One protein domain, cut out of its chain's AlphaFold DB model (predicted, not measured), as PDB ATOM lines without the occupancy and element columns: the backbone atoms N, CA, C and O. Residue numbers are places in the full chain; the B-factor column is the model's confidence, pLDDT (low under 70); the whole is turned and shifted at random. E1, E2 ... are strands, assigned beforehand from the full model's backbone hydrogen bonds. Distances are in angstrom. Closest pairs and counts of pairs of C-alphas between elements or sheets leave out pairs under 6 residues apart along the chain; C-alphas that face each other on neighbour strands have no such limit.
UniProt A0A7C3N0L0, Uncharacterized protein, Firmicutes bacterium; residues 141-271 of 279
ATOM      1  N   GLY A 141      38.572  18.717  15.839       91.38
ATOM      2  CA  GLY A 141      38.404  17.339  16.290       91.38
ATOM      3  C   GLY A 141      39.487  16.951  17.284       91.38
ATOM      4  O   GLY A 141      40.647  17.336  17.132       91.38
ATOM      5  N   PHE A 142      39.102  16.171  18.280       92.00
ATOM      6  CA  PHE A 142      40.010  15.572  19.242       92.00
ATOM      7  C   PHE A 142      40.585  14.276  18.684       92.00
ATOM      8  O   PHE A 142      39.937  13.574  17.909       92.00
ATOM      9  N   LYS A 143      41.824  13.967  19.079       88.38
ATOM     10  CA  LYS A 143      42.500  12.728  18.678       88.38
ATOM     11  C   LYS A 143      41.779  11.499  19.231       88.38
ATOM     12  O   LYS A 143      41.610  10.523  18.514       88.38
ATOM     13  N   GLU A 144      41.332  11.597  20.478       91.00
ATOM     14  CA  GLU A 144      40.532  10.596  21.172       91.00
ATOM     15  C   GLU A 144      39.300  11.266  21.789       91.00
ATOM     16  O   GLU A 144      39.362  12.444  22.162       91.00
ATOM     17  N   PRO A 145      38.167  10.556  21.910       94.38
ATOM     18  CA  PRO A 145      36.991  11.118  22.544       94.38
ATOM     19  C   PRO A 145      37.206  11.328  24.048       94.38
ATOM     20  O   PRO A 145      37.618  10.417  24.764       94.38
ATOM     21  N   VAL A 146      36.838  12.507  24.549       96.06
ATOM     22  CA  VAL A 146      36.925  12.857  25.974       96.06
ATOM     23  C   VAL A 146      35.618  12.497  26.672       96.06
ATOM     24  O   VAL A 146      34.541  12.921  26.254       96.06
ATOM     25  N   LYS A 147      35.684  11.716  27.752       96.81
ATOM     26  CA  LYS A 147      34.506  11.381  28.561       96.81
ATOM     27  C   LYS A 147      34.197  12.514  29.542       96.81
ATOM     28  O   LYS A 147      35.072  12.934  30.286       96.81
ATOM     29  N   THR A 148      32.947  12.970  29.581       97.25
ATOM     30  CA  THR A 148      32.462  13.971  30.548       97.25
ATOM     31  C   THR A 148      30.995  13.710  30.910       97.25
ATOM     32  O   THR A 148      30.415  12.694  30.511       97.25
ATOM     33  N   TYR A 149      30.385  14.608  31.678       97.25
ATOM     34  CA  TYR A 149      28.975  14.559  32.053       97.25
ATOM     35  C   TYR A 149      28.267  15.883  31.773       97.25
ATOM     36  O   TYR A 149      28.883  16.942  31.689       97.25
ATOM     37  N   VAL A 150      26.945  15.831  31.656       98.12
ATOM     38  CA  VAL A 150      26.097  17.016  31.525       98.12
ATOM     39  C   VAL A 150      25.942  17.688  32.893       98.12
ATOM     40  O   VAL A 150      25.465  17.075  33.852       98.12
ATOM     41  N   SER A 151      26.354  18.952  33.000       97.19
ATOM     42  CA  SER A 151      26.408  19.690  34.270       97.19
ATOM     43  C   SER A 151      25.075  20.338  34.661       97.19
ATOM     44  O   SER A 151      24.859  20.610  35.840       97.19
ATOM     45  N   ALA A 152      24.142  20.502  33.718       95.19
ATOM     46  CA  ALA A 152      22.822  21.104  33.932       95.19
ATOM     47  C   ALA A 152      21.663  20.136  33.615       95.19
ATOM     48  O   ALA A 152      21.857  19.060  33.056       95.19
ATOM     49  N   SER A 153      20.439  20.509  33.992       93.69
ATOM     50  CA  SER A 153      19.220  19.772  33.628       93.69
ATOM     51  C   SER A 153      18.658  20.261  32.294       93.69
ATOM     52  O   SER A 153      18.849  21.415  31.926       93.69
ATOM     53  N   ASN A 154      17.913  19.398  31.599       94.31
ATOM     54  CA  ASN A 154      17.194  19.721  30.362       94.31
ATOM     55  C   ASN A 154      18.077  20.312  29.246       94.31
ATOM     56  O   ASN A 154      17.663  21.207  28.508       94.31
ATOM     57  N   VAL A 155      19.301  19.805  29.105       97.19
ATOM     58  CA  VAL A 155      20.285  20.343  28.156       97.19
ATOM     59  C   VAL A 155      19.972  19.857  26.749       97.19
ATOM     60  O   VAL A 155      19.833  18.662  26.511       97.19
ATOM     61  N   PHE A 156      19.873  20.767  25.787       96.50
ATOM     62  CA  PHE A 156      19.587  20.391  24.407       96.50
ATOM     63  C   PHE A 156      20.812  19.807  23.705       96.50
ATOM     64  O   PHE A 156      21.830  20.480  23.548       96.50
ATOM     65  N   LEU A 157      20.666  18.575  23.219       97.75
ATOM     66  CA  LEU A 157      21.506  17.998  22.179       97.75
ATOM     67  C   LEU A 157      20.961  18.465  20.830       97.75
ATOM     68  O   LEU A 157      19.852  18.092  20.447       97.75
ATOM     69  N   ARG A 158      21.717  19.301  20.123       96.19
ATOM     70  CA  ARG A 158      21.285  19.919  18.867       96.19
ATOM     71  C   ARG A 158      21.875  19.234  17.648       96.19
ATOM     72  O   ARG A 158      22.942  18.639  17.709       96.19
ATOM     73  N   GLU A 159      21.205  19.362  16.516       95.44
ATOM     74  CA  GLU A 159      21.714  18.851  15.237       95.44
ATOM     75  C   GLU A 159      22.970  19.606  14.773       95.44
ATOM     76  O   GLU A 159      23.840  19.023  14.126       95.44
ATOM     77  N   GLY A 160      23.104  20.879  15.165       94.25
ATOM     78  CA  GLY A 160      24.243  21.746  14.863       94.25
ATOM     79  C   GLY A 160      24.597  22.687  16.021       94.25
ATOM     80  O   GLY A 160      23.795  22.856  16.944       94.25
ATOM     81  N   PRO A 161      25.777  23.326  15.987       94.94
ATOM     82  CA  PRO A 161      26.302  24.136  17.086       94.94
ATOM     83  C   PRO A 161      25.778  25.576  17.079       94.94
ATOM     84  O   PRO A 161      26.530  26.541  17.093       94.94
ATOM     85  N   SER A 162      24.466  25.729  17.018       94.31
ATOM     86  CA  SER A 162      23.790  27.019  17.132       94.31
ATOM     87  C   SER A 162      22.426  26.781  17.746       94.31
ATOM     88  O   SER A 162      21.812  25.725  17.553       94.31
ATOM     89  N   ILE A 163      21.915  27.778  18.460       93.19
ATOM     90  CA  ILE A 163      20.572  27.707  19.042       93.19
ATOM     91  C   ILE A 163      19.456  27.612  17.990       93.19
ATOM     92  O   ILE A 163      18.331  27.246  18.335       93.19
ATOM     93  N   ASN A 164      19.773  27.903  16.724       91.81
ATOM     94  CA  ASN A 164      18.849  27.842  15.594       91.81
ATOM     95  C   ASN A 164      18.681  26.428  15.013       91.81
ATOM     96  O   ASN A 164      17.756  26.201  14.236       91.81
ATOM     97  N   TYR A 165      19.545  25.473  15.376       93.25
ATOM     98  CA  TYR A 165      19.397  24.082  14.940       93.25
ATOM     99  C   TYR A 165      18.382  23.314  15.782       93.25
ATOM    100  O   TYR A 165      18.214  23.582  16.977       93.25
ATOM    101  N   GLY A 166      17.757  22.311  15.161       92.25
ATOM    102  CA  GLY A 166      16.800  21.419  15.805       92.25
ATOM    103  C   GLY A 166      17.371  20.745  17.051       92.25
ATOM    104  O   GLY A 166      18.572  20.473  17.151       92.25
ATOM    105  N   VAL A 167      16.494  20.490  18.022       94.88
ATOM    106  CA  VAL A 167      16.828  19.721  19.221       94.88
ATOM    107  C   VAL A 167      16.588  18.251  18.916       94.88
ATOM    108  O   VAL A 167      15.456  17.813  18.747       94.88
ATOM    109  N   SER A 168      17.671  17.486  18.869       94.94
ATOM    110  CA  SER A 168      17.634  16.046  18.658       94.94
ATOM    111  C   SER A 168      17.187  15.288  19.909       94.94
ATOM    112  O   SER A 168      16.607  14.209  19.783       94.94
ATOM    113  N   ARG A 169      17.594  15.743  21.096       97.00
ATOM    114  CA  ARG A 169      17.318  15.087  22.383       97.00
ATOM    115  C   ARG A 169      17.515  16.089  23.512       97.00
ATOM    116  O   ARG A 169      18.310  17.019  23.395       97.00
ATOM    117  N   ILE A 170      16.828  15.863  24.623       96.81
ATOM    118  CA  ILE A 170      17.082  16.557  25.884       96.81
ATOM    119  C   ILE A 170      17.936  15.635  26.765       96.81
ATOM    120  O   ILE A 170      17.577  14.478  26.984       96.81
ATOM    121  N   LEU A 171      19.086  16.122  27.221       98.06
ATOM    122  CA  LEU A 171      20.011  15.416  28.101       98.06
ATOM    123  C   LEU A 171      19.723  15.754  29.567       98.06
ATOM    124  O   LEU A 171      19.345  16.884  29.902       98.06
ATOM    125  N   LYS A 172      19.908  14.766  30.444       97.50
ATOM    126  CA  LYS A 172      19.665  14.907  31.886       97.50
ATOM    127  C   LYS A 172      20.941  15.288  32.633       97.50
ATOM    128  O   LYS A 172      22.046  14.977  32.198       97.50
ATOM    129  N   HIS A 173      20.782  15.909  33.800       97.44
ATOM    130  CA  HIS A 173      21.902  16.179  34.701       97.44
ATOM    131  C   HIS A 173      22.653  14.881  35.046       97.44
ATOM    132  O   HIS A 173      22.023  13.851  35.294       97.44
ATOM    133  N   ARG A 174      23.992  14.943  35.065       97.31
ATOM    134  CA  ARG A 174      24.926  13.812  35.262       97.31
ATOM    135  C   ARG A 174      24.879  12.724  34.188       97.31
ATOM    136  O   ARG A 174      25.513  11.685  34.357       97.31
ATOM    137  N   GLU A 175      24.178  12.941  33.078       98.12
ATOM    138  CA  GLU A 175      24.258  12.028  31.942       98.12
ATOM    139  C   GLU A 175      25.675  12.049  31.355       98.12
ATOM    140  O   GLU A 175      26.224  13.116  31.086       98.12
ATOM    141  N   GLU A 176      26.282  10.874  31.185       97.88
ATOM    142  CA  GLU A 176      27.629  10.752  30.628       97.88
ATOM    143  C   GLU A 176      27.607  10.852  29.098       97.88
ATOM    144  O   GLU A 176      26.781  10.222  28.427       97.88
ATOM    145  N   VAL A 177      28.573  11.586  28.546       98.00
ATOM    146  CA  VAL A 177      28.756  11.769  27.104       98.00
ATOM    147  C   VAL A 177      30.229  11.652  26.716       98.00
ATOM    148  O   VAL A 177      31.130  11.896  27.520       98.00
ATOM    149  N   LEU A 178      30.473  11.276  25.463       97.62
ATOM    150  CA  LEU A 178      31.790  11.317  24.829       97.62
ATOM    151  C   LEU A 178      31.872  12.537  23.918       97.62
ATOM    152  O   LEU A 178      30.994  12.715  23.083       97.62
ATOM    153  N   VAL A 179      32.921  13.340  24.049       97.31
ATOM    154  CA  VAL A 179      33.169  14.560  23.275       97.31
ATOM    155  C   VAL A 179      34.225  14.282  22.213       97.31
ATOM    156  O   VAL A 179      35.318  13.843  22.545       97.31
ATOM    157  N   PHE A 180      33.927  14.562  20.946       95.50
ATOM    158  CA  PHE A 180      34.837  14.288  19.821       95.50
ATOM    159  C   PHE A 180      35.554  15.528  19.302       95.50
ATOM    160  O   PHE A 180      36.426  15.420  18.449       95.50
ATOM    161  N   GLY A 181      35.170  16.709  19.772       95.00
ATOM    162  CA  GLY A 181      35.764  17.956  19.332       95.00
ATOM    163  C   GLY A 181      34.877  19.145  19.626       95.00
ATOM    164  O   GLY A 181      33.763  19.005  20.147       95.00
ATOM    165  N   LYS A 182      35.377  20.321  19.267       95.38
ATOM    166  CA  LYS A 182      34.758  21.601  19.592       95.38
ATOM    167  C   LYS A 182      34.736  22.557  18.413       95.38
ATOM    168  O   LYS A 182      35.554  22.486  17.498       95.38
ATOM    169  N   TRP A 183      33.809  23.496  18.485       95.31
ATOM    170  CA  TRP A 183      33.735  24.652  17.611       95.31
ATOM    171  C   TRP A 183      33.262  25.863  18.405       95.31
ATOM    172  O   TRP A 183      32.323  25.751  19.186       95.31
ATOM    173  N   ALA A 184      33.893  27.018  18.221       92.94
ATOM    174  CA  ALA A 184      33.472  28.246  18.884       92.94
ATOM    175  C   ALA A 184      32.494  29.011  17.991       92.94
ATOM    176  O   ALA A 184      32.834  29.337  16.852       92.94
ATOM    177  N   SER A 185      31.305  29.315  18.518       85.38
ATOM    178  CA  SER A 185      30.317  30.082  17.755       85.38
ATOM    179  C   SER A 185      30.837  31.466  17.410       85.38
ATOM    180  O   SER A 185      31.487  32.097  18.228       85.38
ATOM    181  N   LYS A 186      30.553  31.952  16.203       88.06
ATOM    182  CA  LYS A 186      30.843  33.336  15.792       88.06
ATOM    183  C   LYS A 186      29.567  34.166  15.660       88.06
ATOM    184  O   LYS A 186      29.578  35.199  15.002       88.06
ATOM    185  N   SER A 187      28.466  33.695  16.252       88.88
ATOM    186  CA  SER A 187      27.167  34.364  16.227       88.88
ATOM    187  C   SER A 187      27.058  35.360  17.393       88.88
ATOM    188  O   SER A 187      26.761  34.933  18.514       88.88
ATOM    189  N   PRO A 188      27.247  36.679  17.177       89.69
ATOM    190  CA  PRO A 188      27.218  37.671  18.260       89.69
ATOM    191  C   PRO A 188      25.840  37.803  18.918       89.69
ATOM    192  O   PRO A 188      25.735  38.209  20.079       89.69
ATOM    193  N   ASP A 189      24.791  37.448  18.180       95.75
ATOM    194  CA  ASP A 189      23.400  37.612  18.595       95.75
ATOM    195  C   ASP A 189      22.845  36.382  19.313       95.75
ATOM    196  O   ASP A 189      21.760  36.440  19.881       95.75
ATOM    197  N   GLU A 190      23.575  35.268  19.342       96.81
ATOM    198  CA  GLU A 190      23.182  34.131  20.165       96.81
ATOM    199  C   GLU A 190      23.586  34.372  21.618       96.81
ATOM    200  O   GLU A 190      24.710  34.784  21.932       96.81
ATOM    201  N   ALA A 191      22.664  34.082  22.530       97.19
ATOM    202  CA  ALA A 191      22.890  34.242  23.952       97.19
ATOM    203  C   ALA A 191      22.076  33.240  24.778       97.19
ATOM    204  O   ALA A 191      21.218  32.506  24.278       97.19
ATOM    205  N   ILE A 192      22.375  33.223  26.071       97.12
ATOM    206  CA  ILE A 192      21.617  32.514  27.096       97.12
ATOM    207  C   ILE A 192      21.291  33.458  28.252       97.12
ATOM    208  O   ILE A 192      21.997  34.447  28.472       97.12
ATOM    209  N   THR A 193      20.253  33.140  29.018       97.81
ATOM    210  CA  THR A 193      20.009  33.798  30.307       97.81
ATOM    211  C   THR A 193      21.068  33.396  31.339       97.81
ATOM    212  O   THR A 193      21.476  32.232  31.409       97.81
ATOM    213  N   THR A 194      21.531  34.344  32.153       96.56
ATOM    214  CA  THR A 194      22.511  34.091  33.230       96.56
ATOM    215  C   THR A 194      21.876  33.544  34.500       96.56
ATOM    216  O   THR A 194      22.503  32.719  35.166       96.56
ATOM    217  N   ASP A 195      20.629  33.937  34.763       95.31
ATOM    218  CA  ASP A 195      19.816  33.592  35.928       95.31
ATOM    219  C   ASP A 195      18.354  33.373  35.520       95.31
ATOM    220  O   ASP A 195      17.984  33.517  34.350       95.31
ATOM    221  N   ARG A 196      17.510  33.018  36.493       96.81
ATOM    222  CA  ARG A 196      16.059  33.027  36.316       96.81
ATOM    223  C   ARG A 196      15.571  34.474  36.199       96.81
ATOM    224  O   ARG A 196      15.881  35.294  37.060       96.81
ATOM    225  N   VAL A 197      14.836  34.793  35.137       97.69
ATOM    226  CA  VAL A 197      14.473  36.177  34.801       97.69
ATOM    227  C   VAL A 197      13.124  36.260  34.095       97.69
ATOM    228  O   VAL A 197      12.785  35.402  33.286       97.69
ATOM    229  N   ASN A 198      12.369  37.325  34.354       97.56
ATOM    230  CA  ASN A 198      11.118  37.599  33.656       97.56
ATOM    231  C   ASN A 198      11.371  38.350  32.343       97.56
ATOM    232  O   ASN A 198      11.875  39.473  32.342       97.56
ATOM    233  N   LEU A 199      10.967  37.745  31.228       97.44
ATOM    234  CA  LEU A 199      10.852  38.402  29.933       97.44
ATOM    235  C   LEU A 199       9.581  39.247  29.913       97.44
ATOM    236  O   LEU A 199       8.484  38.695  29.972       97.44
ATOM    237  N   ILE A 200       9.719  40.564  29.773       96.56
ATOM    238  CA  ILE A 200       8.579  41.465  29.555       96.56
ATOM    239  C   ILE A 200       8.245  41.422  28.065       96.56
ATOM    240  O   ILE A 200       9.030  41.901  27.242       96.56
ATOM    241  N   THR A 201       7.125  40.801  27.703       94.94
ATOM    242  CA  THR A 201       6.787  40.532  26.300       94.94
ATOM    243  C   THR A 201       6.375  41.815  25.576       94.94
ATOM    244  O   THR A 201       5.800  42.734  26.161       94.94
ATOM    245  N   SER A 202       6.644  41.884  24.271       90.94
ATOM    246  CA  SER A 202       6.192  43.004  23.433       90.94
ATOM    247  C   SER A 202       4.668  43.057  23.272       90.94
ATOM    248  O   SER A 202       4.127  44.120  22.990       90.94
ATOM    249  N   GLU A 203       3.986  41.928  23.470       88.56
ATOM    250  CA  GLU A 203       2.521  41.793  23.413       88.56
ATOM    251  C   GLU A 203       1.831  42.175  24.737       88.56
ATOM    252  O   GLU A 203       0.606  42.226  24.804       88.56
ATOM    253  N   GLY A 204       2.608  42.471  25.786       87.19
ATOM    254  CA  GLY A 204       2.112  42.721  27.135       87.19
ATOM    255  C   GLY A 204       2.135  41.469  28.020       87.19
ATOM    256  O   GLY A 204       1.841  40.356  27.585       87.19
ATOM    257  N   GLY A 205       2.496  41.665  29.291       93.00
ATOM    258  CA  GLY A 205       2.685  40.596  30.275       93.00
ATOM    259  C   GLY A 205       4.150  40.197  30.474       93.00
ATOM    260  O   GLY A 205       5.075  40.821  29.945       93.00
ATOM    261  N   SER A 206       4.367  39.161  31.283       94.75
ATOM    262  CA  SER A 206       5.700  38.640  31.581       94.75
ATOM    263  C   SER A 206       5.722  37.119  31.638       94.75
ATOM    264  O   SER A 206       4.781  36.508  32.140       94.75
ATOM    265  N   ILE A 207       6.818  36.522  31.174       95.56
ATOM    266  CA  ILE A 207       7.060  35.077  31.251       95.56
ATOM    267  C   ILE A 207       8.406  34.841  31.922       95.56
ATOM    268  O   ILE A 207       9.405  35.446  31.536       95.56
ATOM    269  N   GLU A 208       8.436  33.946  32.902       96.88
ATOM    270  CA  GLU A 208       9.673  33.546  33.563       96.88
ATOM    271  C   GLU A 208      10.499  32.625  32.654       96.88
ATOM    272  O   GLU A 208       9.997  31.663  32.071       96.88
ATOM    273  N   LEU A 209      11.785  32.931  32.524       96.81
ATOM    274  CA  LEU A 209      12.777  32.124  31.833       96.81
ATOM    275  C   LEU A 209      13.751  31.563  32.864       96.81
ATOM    276  O   LEU A 209      14.285  32.307  33.684       96.81
ATOM    277  N   ASP A 210      14.028  30.265  32.791       94.88
ATOM    278  CA  ASP A 210      15.076  29.649  33.600       94.88
ATOM    279  C   ASP A 210      16.473  30.114  33.173       94.88
ATOM    280  O   ASP A 210      16.687  30.555  32.041       94.88
ATOM    281  N   ARG A 211      17.449  29.947  34.070       95.38
ATOM    282  CA  ARG A 211      18.878  30.106  33.774       95.38
ATOM    283  C   ARG A 211      19.302  29.200  32.613       95.38
ATOM    284  O   ARG A 211      18.952  28.023  32.576       95.38
ATOM    285  N   GLY A 212      20.116  29.726  31.701       95.69
ATOM    286  CA  GLY A 212      20.616  28.990  30.541       95.69
ATOM    287  C   GLY A 212      19.628  28.900  29.373       95.69
ATOM    288  O   GLY A 212      19.922  28.229  28.382       95.69
ATOM    289  N   LYS A 213      18.472  29.574  29.441       96.00
ATOM    290  CA  LYS A 213      17.503  29.624  28.343       96.00
ATOM    291  C   LYS A 213      18.136  30.293  27.122       96.00
ATOM    292  O   LYS A 213      18.529  31.454  27.179       96.00
ATOM    293  N   ALA A 214      18.198  29.554  26.017       95.50
ATOM    294  CA  ALA A 214      18.689  30.048  24.733       95.50
ATOM    295  C   ALA A 214      17.779  31.138  24.149       95.50
ATOM    296  O   ALA A 214      16.556  30.977  24.117       95.50
ATOM    297  N   LEU A 215      18.389  32.211  23.647       96.62
ATOM    298  CA  LEU A 215      17.705  33.358  23.056       96.62
ATOM    299  C   LEU A 215      18.550  34.016  21.957       96.62
ATOM    300  O   LEU A 215      19.773  33.879  21.924       96.62
ATOM    301  N   LEU A 216      17.884  34.756  21.073       97.44
ATOM    302  CA  LEU A 216      18.504  35.641  20.089       97.44
ATOM    303  C   LEU A 216      18.388  37.089  20.555       97.44
ATOM    304  O   LEU A 216      17.302  37.536  20.911       97.44
ATOM    305  N   ILE A 217      19.474  37.844  20.506       97.69
ATOM    306  CA  ILE A 217      19.471  39.290  20.706       97.69
ATOM    307  C   ILE A 217      19.002  39.922  19.396       97.69
ATOM    308  O   ILE A 217      19.671  39.833  18.375       97.69
ATOM    309  N   VAL A 218      17.828  40.543  19.418       97.44
ATOM    310  CA  VAL A 218      17.246  41.239  18.260       97.44
ATOM    311  C   VAL A 218      17.745  42.677  18.202       97.44
ATOM    312  O   VAL A 218      18.016  43.204  17.125       97.44
ATOM    313  N   LYS A 219      17.859  43.330  19.364       97.44
ATOM    314  CA  LYS A 219      18.344  44.705  19.471       97.44
ATOM    315  C   LYS A 219      19.068  44.920  20.791       97.44
ATOM    316  O   LYS A 219      18.597  44.490  21.843       97.44
ATOM    317  N   ARG A 220      20.202  45.617  20.731       96.94
ATOM    318  CA  ARG A 220      20.968  46.040  21.907       96.94
ATOM    319  C   ARG A 220      20.558  47.459  22.279       96.94
ATOM    320  O   ARG A 220      20.917  48.397  21.576       96.94
ATOM    321  N   GLU A 221      19.796  47.600  23.354       94.88
ATOM    322  CA  GLU A 221      19.468  48.887  23.971       94.88
ATOM    323  C   GLU A 221      19.936  48.847  25.435       94.88
ATOM    324  O   GLU A 221      19.972  47.787  26.054       94.88
ATOM    325  N   ASP A 222      20.362  49.972  25.996       92.19
ATOM    326  CA  ASP A 222      20.679  50.064  27.424       92.19
ATOM    327  C   ASP A 222      19.471  50.695  28.144       92.19
ATOM    328  O   ASP A 222      18.903  51.653  27.610       92.19
ATOM    329  N   PRO A 223      18.998  50.157  29.287       95.44
ATOM    330  CA  PRO A 223      19.561  49.047  30.071       95.44
ATOM    331  C   PRO A 223      18.954  47.667  29.742       95.44
ATOM    332  O   PRO A 223      19.109  46.718  30.518       95.44
ATOM    333  N   TYR A 224      18.254  47.532  28.607       96.75
ATOM    334  CA  TYR A 224      17.538  46.310  28.220       96.75
ATOM    335  C   TYR A 224      17.832  45.861  26.791       96.75
ATOM    336  O   TYR A 224      17.601  46.595  25.837       96.75
ATOM    337  N   TYR A 225      18.167  44.592  26.602       97.88
ATOM    338  CA  TYR A 225      18.150  44.003  25.267       97.88
ATOM    339  C   TYR A 225      16.735  43.600  24.859       97.88
ATOM    340  O   TYR A 225      15.970  43.052  25.656       97.88
ATOM    341  N   ILE A 226      16.412  43.830  23.585       97.75
ATOM    342  CA  ILE A 226      15.267  43.200  22.934       97.75
ATOM    343  C   ILE A 226      15.735  41.839  22.460       97.75
ATOM    344  O   ILE A 226      16.660  41.734  21.650       97.75
ATOM    345  N   VAL A 227      15.101  40.797  22.972       98.00
ATOM    346  CA  VAL A 227      15.458  39.414  22.691       98.00
ATOM    347  C   VAL A 227      14.282  38.673  22.091       98.00
ATOM    348  O   VAL A 227      13.125  39.018  22.328       98.00
ATOM    349  N   SER A 228      14.585  37.618  21.349       97.19
ATOM    350  CA  SER A 228      13.615  36.638  20.909       97.19
ATOM    351  C   SER A 228      13.934  35.271  21.497       97.19
ATOM    352  O   SER A 228      15.077  34.815  21.461       97.19
ATOM    353  N   VAL A 229      12.915  34.611  22.037       95.75
ATOM    354  CA  VAL A 229      13.018  33.301  22.676       95.75
ATOM    355  C   VAL A 229      11.989  32.350  22.077       95.75
ATOM    356  O   VAL A 229      10.856  32.734  21.793       95.75
ATOM    357  N   GLN A 230      12.380  31.090  21.904       92.31
ATOM    358  CA  GLN A 230      11.454  30.018  21.561       92.31
ATOM    359  C   GLN A 230      10.903  29.392  22.852       92.31
ATOM    360  O   GLN A 230      11.662  28.887  23.694       92.31
ATOM    361  N   ILE A 231       9.584  29.421  23.018       88.69
ATOM    362  CA  ILE A 231       8.859  28.735  24.091       88.69
ATOM    363  C   ILE A 231       7.840  27.821  23.424       88.69
ATOM    364  O   ILE A 231       6.966  28.282  22.691       88.69
ATOM    365  N   ASP A 232       8.003  26.516  23.626       85.75
ATOM    366  CA  ASP A 232       7.276  25.484  22.893       85.75
ATOM    367  C   ASP A 232       7.361  25.730  21.373       85.75
ATOM    368  O   ASP A 232       8.452  25.863  20.807       85.75
ATOM    369  N   SER A 233       6.223  25.845  20.694       83.06
ATOM    370  CA  SER A 233       6.157  26.151  19.261       83.06
ATOM    371  C   SER A 233       6.064  27.649  18.951       83.06
ATOM    372  O   SER A 233       5.996  28.016  17.780       83.06
ATOM    373  N   ARG A 234       6.075  28.529  19.960       89.81
ATOM    374  CA  ARG A 234       5.910  29.978  19.783       89.81
ATOM    375  C   ARG A 234       7.234  30.714  19.939       89.81
ATOM    376  O   ARG A 234       7.987  30.502  20.888       89.81
ATOM    377  N   LYS A 235       7.485  31.633  19.011       93.44
ATOM    378  CA  LYS A 235       8.569  32.603  19.107       93.44
ATOM    379  C   LYS A 235       8.018  33.862  19.760       93.44
ATOM    380  O   LYS A 235       7.097  34.468  19.226       93.44
ATOM    381  N   LEU A 236       8.577  34.237  20.902       95.31
ATOM    382  CA  LEU A 236       8.202  35.448  21.624       95.31
ATOM    383  C   LEU A 236       9.336  36.459  21.554       95.31
ATOM    384  O   LEU A 236      10.509  36.084  21.496       95.31
ATOM    385  N   THR A 237       8.978  37.737  21.578       97.25
ATOM    386  CA  THR A 237       9.920  38.856  21.639       97.25
ATOM    387  C   THR A 237       9.614  39.690  22.874       97.25
ATOM    388  O   THR A 237       8.451  39.849  23.252       97.25
ATOM    389  N   GLY A 238      10.650  40.199  23.529       97.12
ATOM    390  CA  GLY A 238      10.486  41.005  24.729       97.12
ATOM    391  C   GLY A 238      11.789  41.609  25.231       97.12
ATOM    392  O   GLY A 238      12.836  41.474  24.600       97.12
ATOM    393  N   LYS A 239      11.706  42.286  26.373       97.94
ATOM    394  CA  LYS A 239      12.829  42.960  27.030       97.94
ATOM    395  C   LYS A 239      13.424  42.085  28.127       97.94
ATOM    396  O   LYS A 239      12.684  41.563  28.962       97.94
ATOM    397  N   LEU A 240      14.754  41.996  28.154       98.25
ATOM    398  CA  LEU A 240      15.531  41.477  29.281       98.25
ATOM    399  C   LEU A 240      16.596  42.492  29.710       98.25
ATOM    400  O   LEU A 240      17.179  43.144  28.843       98.25
ATOM    401  N   PRO A 241      16.894  42.617  31.017       97.81
ATOM    402  CA  PRO A 241      18.036  43.399  31.482       97.81
ATOM    403  C   PRO A 241      19.336  42.904  30.846       97.81
ATOM    404  O   PRO A 241      19.533  41.695  30.717       97.81
ATOM    405  N   VAL A 242      20.251  43.816  30.506       97.25
ATOM    406  CA  VAL A 242      21.566  43.453  29.936       97.25
ATOM    407  C   VAL A 242      22.319  42.468  30.840       97.25
ATOM    408  O   VAL A 242      22.907  41.508  30.350       97.25
ATOM    409  N   SER A 243      22.242  42.647  32.163       96.69
ATOM    410  CA  SER A 243      22.873  41.769  33.161       96.69
ATOM    411  C   SER A 243      22.338  40.331  33.163       96.69
ATOM    412  O   SER A 243      23.038  39.420  33.606       96.69
ATOM    413  N   ALA A 244      21.121  40.118  32.654       97.69
ATOM    414  CA  ALA A 244      20.486  38.810  32.573       97.69
ATOM    415  C   ALA A 244      20.844  38.047  31.285       97.69
ATOM    416  O   ALA A 244      20.414  36.907  31.114       97.69
ATOM    417  N   VAL A 245      21.591  38.664  30.359       97.69
ATOM    418  CA  VAL A 245      21.882  38.111  29.033       97.69
ATOM    419  C   VAL A 245      23.382  37.929  28.855       97.69
ATOM    420  O   VAL A 245      24.164  38.874  28.903       97.69
ATOM    421  N   LYS A 246      23.792  36.697  28.561       95.69
ATOM    422  CA  LYS A 246      25.183  36.350  28.280       95.69
ATOM    423  C   LYS A 246      25.316  35.865  26.849       95.69
ATOM    424  O   LYS A 246      24.765  34.827  26.492       95.69
ATOM    425  N   SER A 247      26.071  36.612  26.040       94.81
ATOM    426  CA  SER A 247      26.419  36.171  24.688       94.81
ATOM    427  C   SER A 247      27.184  34.851  24.744       94.81
ATOM    428  O   SER A 247      28.043  34.641  25.610       94.81
ATOM    429  N   ILE A 248      26.854  33.965  23.808       94.88
ATOM    430  CA  ILE A 248      27.562  32.701  23.607       94.88
ATOM    431  C   ILE A 248      28.517  32.749  22.410       94.88
ATOM    432  O   ILE A 248      29.083  31.717  22.045       94.88
ATOM    433  N   SER A 249      28.730  33.933  21.824       93.31
ATOM    434  CA  SER A 249      29.799  34.141  20.848       93.31
ATOM    435  C   SER A 249      31.144  33.765  21.456       93.31
ATOM    436  O   SER A 249      31.398  33.965  22.645       93.31
ATOM    437  N   ASP A 250      31.982  33.168  20.624       92.19
ATOM    438  CA  ASP A 250      33.327  32.677  20.897       92.19
ATOM    439  C   ASP A 250      33.414  31.609  21.993       92.19
ATOM    440  O   ASP A 250      34.503  31.160  22.352       92.19
ATOM    441  N   ARG A 251      32.267  31.133  22.492       93.38
ATOM    442  CA  ARG A 251      32.194  30.036  23.453       93.38
ATOM    443  C   ARG A 251      32.045  28.693  22.737       93.38
ATOM    444  O   ARG A 251      31.399  28.615  21.684       93.38
ATOM    445  N   PRO A 252      32.644  27.624  23.289       95.00
ATOM    446  CA  PRO A 252      32.688  26.338  22.622       95.00
ATOM    447  C   PRO A 252      31.323  25.649  22.640       95.00
ATOM    448  O   PRO A 252      30.669  25.519  23.674       95.00
ATOM    449  N   TRP A 253      30.944  25.137  21.481       97.00
ATOM    450  CA  TRP A 253      30.023  24.031  21.305       97.00
ATOM    451  C   TRP A 253      30.832  22.756  21.119       97.00
ATOM    452  O   TRP A 253      31.809  22.736  20.370       97.00
ATOM    453  N   TYR A 254      30.406  21.683  21.766       97.44
ATOM    454  CA  TYR A 254      31.057  20.384  21.689       97.44
ATOM    455  C   TYR A 254      30.193  19.410  20.907       97.44
ATOM    456  O   TYR A 254      28.988  19.322  21.148       97.44
ATOM    457  N   TYR A 255      30.810  18.666  19.990       97.44
ATOM    458  CA  TYR A 255      30.151  17.537  19.348       97.44
ATOM    459  C   TYR A 255      30.275  16.315  20.251       97.44
ATOM    460  O   TYR A 255      31.388  15.896  20.587       97.44
ATOM    461  N   VAL A 256      29.137  15.759  20.654       97.69
ATOM    462  CA  VAL A 256      29.059  14.710  21.665       97.69
ATOM    463  C   VAL A 256      28.272  13.498  21.187       97.69
ATOM    464  O   VAL A 256      27.432  13.593  20.292       97.69
ATOM    465  N   ARG A 257      28.508  12.359  21.842       96.94
ATOM    466  CA  ARG A 257      27.730  11.123  21.718       96.94
ATOM    467  C   ARG A 257      27.274  10.644  23.090       96.94
ATOM    468  O   ARG A 257      28.092  10.531  24.003       96.94
ATOM    469  N   THR A 258      25.995  10.321  23.224       97.44
ATOM    470  CA  THR A 258      25.435   9.702  24.434       97.44
ATOM    471  C   THR A 258      25.775   8.209  24.506       97.44
ATOM    472  O   THR A 258      26.172   7.598  23.511       97.44
ATOM    473  N   LYS A 259      25.569   7.576  25.668       95.25
ATOM    474  CA  LYS A 259      25.689   6.109  25.813       95.25
ATOM    475  C   LYS A 259      24.780   5.320  24.865       95.25
ATOM    476  O   LYS A 259      25.152   4.244  24.420       95.25
ATOM    477  N   GLU A 260      23.615   5.877  24.545       93.88
ATOM    478  CA  GLU A 260      22.629   5.306  23.614       93.88
ATOM    479  C   GLU A 260      23.054   5.460  22.140       93.88
ATOM    480  O   GLU A 260      22.339   5.034  21.238       93.88
ATOM    481  N   GLY A 261      24.202   6.094  21.871       94.88
ATOM    482  CA  GLY A 261      24.722   6.311  20.523       94.88
ATOM    483  C   GLY A 261      24.134   7.528  19.807       94.88
ATOM    484  O   GLY A 261      24.413   7.718  18.626       94.88
ATOM    485  N   LYS A 262      23.344   8.369  20.490       96.19
ATOM    486  CA  LYS A 262      22.801   9.591  19.886       96.19
ATOM    487  C   LYS A 262      23.865  10.680  19.836       96.19
ATOM    488  O   LYS A 262      24.553  10.913  20.826       96.19
ATOM    489  N   GLU A 263      23.974  11.351  18.696       96.06
ATOM    490  CA  GLU A 263      25.021  12.334  18.416       96.06
ATOM    491  C   GLU A 263      24.442  13.715  18.131       96.06
ATOM    492  O   GLU A 263      23.323  13.840  17.631       96.06
ATOM    493  N   GLY A 264      25.214  14.748  18.452       96.88
ATOM    494  CA  GLY A 264      24.828  16.135  18.237       96.88
ATOM    495  C   GLY A 264      25.745  17.106  18.967       96.88
ATOM    496  O   GLY A 264      26.814  16.741  19.445       96.88
ATOM    497  N   TRP A 265      25.315  18.356  19.059       97.44
ATOM    498  CA  TRP A 265      26.077  19.460  19.616       97.44
ATOM    499  C   TRP A 265      25.479  19.942  20.929       97.44
ATOM    500  O   TRP A 265      24.267  20.130  21.038       97.44
ATOM    501  N   VAL A 266      26.340  20.181  21.912       97.69
ATOM    502  CA  VAL A 266      25.970  20.727  23.220       97.69
ATOM    503  C   VAL A 266      26.785  21.985  23.474       97.69
ATOM    504  O   VAL A 266      27.991  22.020  23.222       97.69
ATOM    505  N   PHE A 267      26.131  23.030  23.973       97.00
ATOM    506  CA  PHE A 267      26.828  24.239  24.386       97.00
ATOM    507  C   PHE A 267      27.689  23.953  25.620       97.00
ATOM    508  O   PHE A 267      27.202  23.405  26.608       97.00
ATOM    509  N   GLY A 268      28.971  24.314  25.564       95.88
ATOM    510  CA  GLY A 268      29.981  23.848  26.514       95.88
ATOM    511  C   GLY A 268      29.762  24.261  27.963       95.88
ATOM    512  O   GLY A 268      30.206  23.549  28.855       95.88
ATOM    513  N   GLU A 269      29.021  25.341  28.218       94.56
ATOM    514  CA  GLU A 269      28.664  25.749  29.587       94.56
ATOM    515  C   GLU A 269      27.793  24.704  30.316       94.56
ATOM    516  O   GLU A 269      27.693  24.719  31.540       94.56
ATOM    517  N   PHE A 270      27.180  23.774  29.576       96.94
ATOM    518  CA  PHE A 270      26.330  22.714  30.121       96.94
ATOM    519  C   PHE A 270      27.018  21.346  30.213       96.94
ATOM    520  O   PHE A 270      26.355  20.335  30.466       96.94
ATOM    521  N   LEU A 271      28.336  21.299  30.020       97.38
ATOM    522  CA  LEU A 271      29.160  20.114  30.246       97.38
ATOM    523  C   LEU A 271      30.048  20.308  31.482       97.38
ATOM    524  O   LEU A 271      30.281  21.430  31.934       97.38
TER     525      LEU A 271
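This is residues 141 to 271 of the 279 residues of an uncharacterized protein of Firmicutes bacterium (UniProt A0A7C3N0L0). Two lobes made of strands stand end to end along the longest axis, joined by two stretches of chain, E4 to E5 and E11 to E12. One lobe is a seven-stranded sheet curled like part of a barrel, folded back on itself; the other is a small sandwich, the four-stranded sheet E1 - E4 - E12 - E13 face to face with the hairpin E2 and E3, their strands crossed. The printed part has 131 residues with thirteen named strands, E1 to E13 in order along the chain, and no named helix: the class is all strand. The large sheet runs E7 - E6 - E10 - E9 - E8 - E5 - E11, and the three sheets are all antiparallel. The whole is compact, with a radius of gyration of the C-alphas of 15.2 A, yet elongated, spanning 48 by 25 by 21 A.

In the large sheet E7 is residues 206 to 209, E6 197 to 201, E10 234 to 241 with 21.5 A, E9 224 to 231 with 20.0 A, E8 214 to 220 with 16.4 A, E5 190 to 193 and E11 245 to 247. In the sandwich E1 is residues 141 to 149 with 18.6 A, E4 176 to 184 with 21.9 A, E12 252 to 258 with 18.2 A, E13 263 to 267, E2 155 to 158 and E3 167 to 171. E1 begins at C-alpha 141 (38.404, 17.339, 16.290), E5 at C-alpha 190 (23.182, 34.131, 20.165), and E13 ends at C-alpha 267 (26.828, 24.239, 24.386).

The large sheet is a folded sheet, bent back so that the leaf E7 E6 faces the leaf E9 E8 E5 E11, with E10 as the hinge; E10 bends by 51 degrees at residue 238. E8 E9 E10 form a meander, each strand the antiparallel neighbour of the one before; N 216 and O 228 are 2.8 A apart, N 227 and O 238 2.9 A. E6 pairs with E10 through N 239 and O 200, 2.8 A. The closest C-alphas of E5 and E7, Thr 193 and Leu 209, are 7.6 A apart. In the sandwich, the facing parts are 8.8 A centre to centre, the strands at 61 degrees. The closest C-alphas of E2 and E13, Arg 158 and Trp 265, are 4.9 A apart. E4 and E12 have N 253 and O 183 at 2.7 A. E4 and E11 are apart.

The farthest C-alphas, Lys 143 and Gly 204, are 51.0 A apart. The printed part has no cut, and no link is long. Mean pLDDT of the printed part is 95.2; no printed residue is under 70.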